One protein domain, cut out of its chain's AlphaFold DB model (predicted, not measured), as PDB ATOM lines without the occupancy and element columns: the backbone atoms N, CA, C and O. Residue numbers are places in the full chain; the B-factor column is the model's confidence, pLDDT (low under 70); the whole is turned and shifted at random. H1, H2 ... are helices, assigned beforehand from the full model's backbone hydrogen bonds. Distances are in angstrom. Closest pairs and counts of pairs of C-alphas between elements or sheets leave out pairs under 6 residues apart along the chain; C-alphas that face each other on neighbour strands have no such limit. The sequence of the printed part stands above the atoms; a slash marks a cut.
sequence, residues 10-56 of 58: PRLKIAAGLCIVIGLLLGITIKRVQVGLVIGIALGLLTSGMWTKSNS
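AT A GLANCE: This is residues 10 to 56 of the 58 residues of an uncharacterized protein of Chitinophaga terrae Kim and Jung 2007 (UniProt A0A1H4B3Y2). Two long helices, H1 and then H2, make a helical hairpin that opens as a narrow V, meeting near the turn at residues 30 to 32 and spreading toward their other ends. The printed part has 47 residues with two named helices and no named strand, and its class is all helix. It is loose, with a radius of gyration of the C-alphas of 13.0 A, and flat, spanning 40 by 26 by 6 A.

IN THESE COORDINATES: H1, residues 10 to 29, runs 28.7 A from C-alpha 10 at (225.294, 232.909, 227.477). H2, residues 33 to 54, runs 31.6 A to C-alpha 54 at (219.484, 240.404, 205.467).

HOW THE PARTS SIT: H1 and H2 touch, H1 with residues 23 to 27 alone and H2 with residues 33 to 37 alone. Their closest C-alphas, of Gly 27 and Val 33, are 4.4 A apart. They run opposite ways at a shallow tilt of 31 degrees. In H1 and H2 every O i to N i+4 pair is within hydrogen-bond range.

THE WHOLE: The C-alphas farthest apart, of Lys 31 and Ser 56, are 40.3 A apart. Residues 10 to 19 and 41 to 56 stand free. The link is tight, and the printed part has no cut. The model's pLDDT is under 70 at residues 10 to 12, 27 to 33 and 52 to 56.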
ATOM      1  N   PRO A  10     224.991 234.332 227.286       60.94
ATOM      2  CA  PRO A  10     225.294 232.909 227.477       60.94
ATOM      3  C   PRO A  10     224.036 232.031 227.561       60.94
ATOM      4  O   PRO A  10     224.051 230.894 227.098       60.94
ATOM      5  N   ARG A  11     222.923 232.556 228.099       60.88
ATOM      6  CA  ARG A  11     221.681 231.784 228.296       60.88
ATOM      7  C   ARG A  11     221.003 231.418 226.976       60.88
ATOM      8  O   ARG A  11     220.518 230.306 226.846       60.88
ATOM      9  N   LEU A  12     221.027 232.322 225.995       64.50
ATOM     10  CA  LEU A  12     220.512 232.081 224.643       64.50
ATOM     11  C   LEU A  12     221.295 230.982 223.908       64.50
ATOM     12  O   LEU A  12     220.683 230.119 223.290       64.50
ATOM     13  N   LYS A  13     222.631 230.948 224.035       70.88
ATOM     14  CA  LYS A  13     223.458 229.869 223.460       70.88
ATOM     15  C   LYS A  13     223.214 228.527 224.153       70.88
ATOM     16  O   LYS A  13     223.093 227.513 223.474       70.88
ATOM     17  N   ILE A  14     223.093 228.531 225.484       77.94
ATOM     18  CA  ILE A  14     222.725 227.334 226.255       77.94
ATOM     19  C   ILE A  14     221.324 226.842 225.872       77.94
ATOM     20  O   ILE A  14     221.134 225.646 225.693       77.94
ATOM     21  N   ALA A  15     220.355 227.746 225.705       80.19
ATOM     22  CA  ALA A  15     218.983 227.398 225.353       80.19
ATOM     23  C   ALA A  15     218.895 226.821 223.936       80.19
ATOM     24  O   ALA A  15     218.223 225.815 223.732       80.19
ATOM     25  N   ALA A  16     219.619 227.406 222.977       80.19
ATOM     26  CA  ALA A  16     219.717 226.872 221.623       80.19
ATOM     27  C   ALA A  16     220.360 225.474 221.612       80.19
ATOM     28  O   ALA A  16     219.811 224.553 221.011       80.19
ATOM     29  N   GLY A  17     221.472 225.291 222.334       83.88
ATOM     30  CA  GLY A  17     222.134 223.991 222.459       83.88
ATOM     31  C   GLY A  17     221.246 222.932 223.119       83.88
ATOM     32  O   GLY A  17     221.093 221.839 222.582       83.88
ATOM     33  N   LEU A  18     220.597 223.267 224.238       84.88
ATOM     34  CA  LEU A  18     219.675 222.366 224.936       84.88
ATOM     35  C   LEU A  18     218.463 221.996 224.077       84.88
ATOM     36  O   LEU A  18     218.073 220.834 224.060       84.88
ATOM     37  N   CYS A  19     217.893 222.949 223.336       81.88
ATOM     38  CA  CYS A  19     216.759 222.694 222.449       81.88
ATOM     39  C   CYS A  19     217.121 221.687 221.343       81.88
ATOM     40  O   CYS A  19     216.374 220.742 221.098       81.88
ATOM     41  N   ILE A  20     218.307 221.831 220.739       82.69
ATOM     42  CA  ILE A  20     218.818 220.896 219.724       82.69
ATOM     43  C   ILE A  20     219.033 219.500 220.324       82.69
ATOM     44  O   ILE A  20     218.592 218.508 219.746       82.69
ATOM     45  N   VAL A  21     219.675 219.415 221.494       85.56
ATOM     46  CA  VAL A  21     219.966 218.138 222.166       85.56
ATOM     47  C   VAL A  21     218.679 217.401 222.548       85.56
ATOM     48  O   VAL A  21     218.563 216.204 222.290       85.56
ATOM     49  N   ILE A  22     217.689 218.107 223.105       84.25
ATOM     50  CA  ILE A  22     216.390 217.528 223.477       84.25
ATOM     51  C   ILE A  22     215.618 217.069 222.233       84.25
ATOM     52  O   ILE A  22     215.066 215.969 222.234       84.25
ATOM     53  N   GLY A  23     215.611 217.865 221.158       76.38
ATOM     54  CA  GLY A  23     214.968 217.491 219.896       76.38
ATOM     55  C   GLY A  23     215.584 216.243 219.260       76.38
ATOM     56  O   GLY A  23     214.858 215.384 218.757       76.38
ATOM     57  N   LEU A  24     216.909 216.097 219.340       77.25
ATOM     58  CA  LEU A  24     217.623 214.932 218.817       77.25
ATOM     59  C   LEU A  24     217.375 213.676 219.666       77.25
ATOM     60  O   LEU A  24     217.101 212.614 219.111       77.25
ATOM     61  N   LEU A  25     217.406 213.799 220.999       79.81
ATOM     62  CA  LEU A  25     217.104 212.703 221.929       79.81
ATOM     63  C   LEU A  25     215.668 212.188 221.761       79.81
ATOM     64  O   LEU A  25     215.452 210.981 221.634       79.81
ATOM     65  N   LEU A  26     214.686 213.091 221.700       75.62
ATOM     66  CA  LEU A  26     213.285 212.729 221.461       75.62
ATOM     67  C   LEU A  26     213.082 212.123 220.068       75.62
ATOM     68  O   LEU A  26     212.327 211.163 219.920       75.62
ATOM     69  N   GLY A  27     213.783 212.645 219.060       65.62
ATOM     70  CA  GLY A  27     213.753 212.112 217.705       65.62
ATOM     71  C   GLY A  27     214.308 210.691 217.614       65.62
ATOM     72  O   GLY A  27     213.693 209.850 216.971       65.62
ATOM     73  N   ILE A  28     215.438 210.407 218.267       67.44
ATOM     74  CA  ILE A  28     216.071 209.077 218.264       67.44
ATOM     75  C   ILE A  28     215.208 208.040 218.994       67.44
ATOM     76  O   ILE A  28     215.160 206.881 218.588       67.44
ATOM     77  N   THR A  29     214.490 208.449 220.042       68.88
ATOM     78  CA  THR A  29     213.719 207.529 220.896       68.88
ATOM     79  C   THR A  29     212.436 207.011 220.224       68.88
ATOM     80  O   THR A  29     211.895 205.982 220.623       68.88
ATOM     81  N   ILE A  30     211.943 207.675 219.175       63.41
ATOM     82  CA  ILE A  30     210.714 207.293 218.471       63.41
ATOM     83  C   ILE A  30     211.046 207.019 217.001       63.41
ATOM     84  O   ILE A  30     211.673 207.833 216.334       63.41
ATOM     85  N   LYS A  31     210.521 205.925 216.427       67.31
ATOM     86  CA  LYS A  31     210.627 205.525 214.996       67.31
ATOM     87  C   LYS A  31     210.163 206.602 213.973       67.31
ATOM     88  O   LYS A  31     210.109 206.349 212.776       67.31
ATOM     89  N   ARG A  32     209.810 207.812 214.431       67.25
ATOM     90  CA  ARG A  32     209.394 209.012 213.688       67.25
ATOM     91  C   ARG A  32     210.505 210.073 213.565       67.25
ATOM     92  O   ARG A  32     210.192 211.213 213.225       67.25
ATOM     93  N   VAL A  33     211.781 209.722 213.786       69.31
ATOM     94  CA  VAL A  33     212.932 210.649 213.683       69.31
ATOM     95  C   VAL A  33     212.945 211.458 212.384       69.31
ATOM     96  O   VAL A  33     213.302 212.630 212.391       69.31
ATOM     97  N   GLN A  34     212.484 210.864 211.279       73.31
ATOM     98  CA  GLN A  34     212.420 211.522 209.976       73.31
ATOM     99  C   GLN A  34     211.547 212.780 209.995       73.31
ATOM    100  O   GLN A  34     211.928 213.777 209.400       73.31
ATOM    101  N   VAL A  35     210.413 212.773 210.704       80.69
ATOM    102  CA  VAL A  35     209.510 213.935 210.742       80.69
ATOM    103  C   VAL A  35     210.154 215.082 211.522       80.69
ATOM    104  O   VAL A  35     210.167 216.216 211.050       80.69
ATOM    105  N   GLY A  36     210.755 214.780 212.678       78.50
ATOM    106  CA  GLY A  36     211.471 215.774 213.484       78.50
ATOM    107  C   GLY A  36     212.707 216.331 212.775       78.50
ATOM    108  O   GLY A  36     212.937 217.539 212.793       78.50
ATOM    109  N   LEU A  37     213.464 215.470 212.090       79.38
ATOM    110  CA  LEU A  37     214.653 215.857 211.334       79.38
ATOM    111  C   LEU A  37     214.295 216.730 210.126       79.38
ATOM    112  O   LEU A  37     214.918 217.768 209.925       79.38
ATOM    113  N   VAL A  38     213.270 216.355 209.352       85.50
ATOM    114  CA  VAL A  38     212.817 217.132 208.187       85.50
ATOM    115  C   VAL A  38     212.330 218.516 208.613       85.50
ATOM    116  O   VAL A  38     212.731 219.504 208.009       85.50
ATOM    117  N   ILE A  39     211.527 218.614 209.677       84.62
ATOM    118  CA  ILE A  39     211.020 219.902 210.178       84.62
ATOM    119  C   ILE A  39     212.154 220.764 210.746       84.62
ATOM    120  O   ILE A  39     212.216 221.958 210.460       84.62
ATOM    121  N   GLY A  40     213.076 220.170 211.510       83.44
ATOM    122  CA  GLY A  40     214.231 220.878 212.065       83.44
ATOM    123  C   GLY A  40     215.162 221.425 210.982       83.44
ATOM    124  O   GLY A  40     215.559 222.588 211.041       83.44
ATOM    125  N   ILE A  41     215.456 220.621 209.956       84.38
ATOM    126  CA  ILE A  41     216.262 221.049 208.808       84.38
ATOM    127  C   ILE A  41     215.515 222.104 207.985       84.38
ATOM    128  O   ILE A  41     216.115 223.113 207.630       84.38
ATOM    129  N   ALA A  42     214.217 221.927 207.725       89.44
ATOM    130  CA  ALA A  42     213.418 222.890 206.969       89.44
ATOM    131  C   ALA A  42     213.368 224.262 207.660       89.44
ATOM    132  O   ALA A  42     213.658 225.277 207.030       89.44
ATOM    133  N   LEU A  43     213.069 224.300 208.961       85.50
ATOM    134  CA  LEU A  43     213.055 225.538 209.748       85.50
ATOM    135  C   LEU A  43     214.450 226.154 209.872       85.50
ATOM    136  O   LEU A  43     214.594 227.371 209.757       85.50
ATOM    137  N   GLY A  44     215.480 225.330 210.079       85.75
ATOM    138  CA  GLY A  44     216.866 225.780 210.172       85.75
ATOM    139  C   GLY A  44     217.365 226.397 208.866       85.75
ATOM    140  O   GLY A  44     217.928 227.491 208.884       85.75
ATOM    141  N   LEU A  45     217.109 225.749 207.728       86.62
ATOM    142  CA  LEU A  45     217.480 226.249 206.404       86.62
ATOM    143  C   LEU A  45     216.693 227.501 206.022       86.62
ATOM    144  O   LEU A  45     217.291 228.451 205.524       86.62
ATOM    145  N   LEU A  46     215.384 227.540 206.290       86.62
ATOM    146  CA  LEU A  46     214.560 228.715 206.004       86.62
ATOM    147  C   LEU A  46     215.029 229.928 206.821       86.62
ATOM    148  O   LEU A  46     215.214 231.017 206.279       86.62
ATOM    149  N   THR A  47     215.310 229.714 208.108       85.56
ATOM    150  CA  THR A  47     215.835 230.747 209.012       85.56
ATOM    151  C   THR A  47     217.221 231.224 208.572       85.56
ATOM    152  O   THR A  47     217.471 232.426 208.504       85.56
ATOM    153  N   SER A  48     218.112 230.296 208.213       78.94
ATOM    154  CA  SER A  48     219.469 230.616 207.748       78.94
ATOM    155  C   SER A  48     219.448 231.368 206.414       78.94
ATOM    156  O   SER A  48     220.184 232.336 206.236       78.94
ATOM    157  N   GLY A  49     218.560 230.981 205.494       80.44
ATOM    158  CA  GLY A  49     218.382 231.645 204.202       80.44
ATOM    159  C   GLY A  49     217.850 233.073 204.331       80.44
ATOM    160  O   GLY A  49     218.327 233.976 203.640       80.44
ATOM    161  N   MET A  50     216.913 233.313 205.253       77.25
ATOM    162  CA  MET A  50     216.438 234.668 205.554       77.25
ATOM    163  C   MET A  50     217.530 235.535 206.193       77.25
ATOM    164  O   MET A  50     217.653 236.711 205.848       77.25
ATOM    165  N   TRP A  51     218.353 234.965 207.077       74.25
ATOM    166  CA  TRP A  51     219.418 235.709 207.751       74.25
ATOM    167  C   TRP A  51     220.556 236.095 206.794       74.25
ATOM    168  O   TRP A  51     220.990 237.246 206.799       74.25
ATOM    169  N   THR A  52     220.941 235.197 205.878       66.94
ATOM    170  CA  THR A  52     221.888 235.490 204.785       66.94
ATOM    171  C   THR A  52     221.398 236.626 203.886       66.94
ATOM    172  O   THR A  52     222.176 237.509 203.533       66.94
ATOM    173  N   LYS A  53     220.100 236.674 203.550       60.81
ATOM    174  CA  LYS A  53     219.562 237.743 202.693       60.81
ATOM    175  C   LYS A  53     219.545 239.116 203.373       60.81
ATOM    176  O   LYS A  53     219.645 240.132 202.688       60.81
ATOM    177  N   SER A  54     219.440 239.156 204.701       61.34
ATOM    178  CA  SER A  54     219.484 240.404 205.467       61.34
ATOM    179  C   SER A  54     220.888 241.012 205.553       61.34
ATOM    180  O   SER A  54     220.987 242.214 205.767       61.34
ATOM    181  N   ASN A  55     221.953 240.219 205.385       61.44
ATOM    182  CA  ASN A  55     223.344 240.685 205.479       61.44
ATOM    183  C   ASN A  55     223.964 241.054 204.113       61.44
ATOM    184  O   ASN A  55     225.096 241.511 204.067       61.44
ATOM    185  N   SER A  56     223.253 240.844 202.998       57.81
ATOM    186  CA  SER A  56     223.692 241.265 201.650       57.81
ATOM    187  C   SER A  56     223.061 242.585 201.182       57.81
ATOM    188  O   SER A  56     223.122 242.898 199.996       57.81
TER     189      SER A  56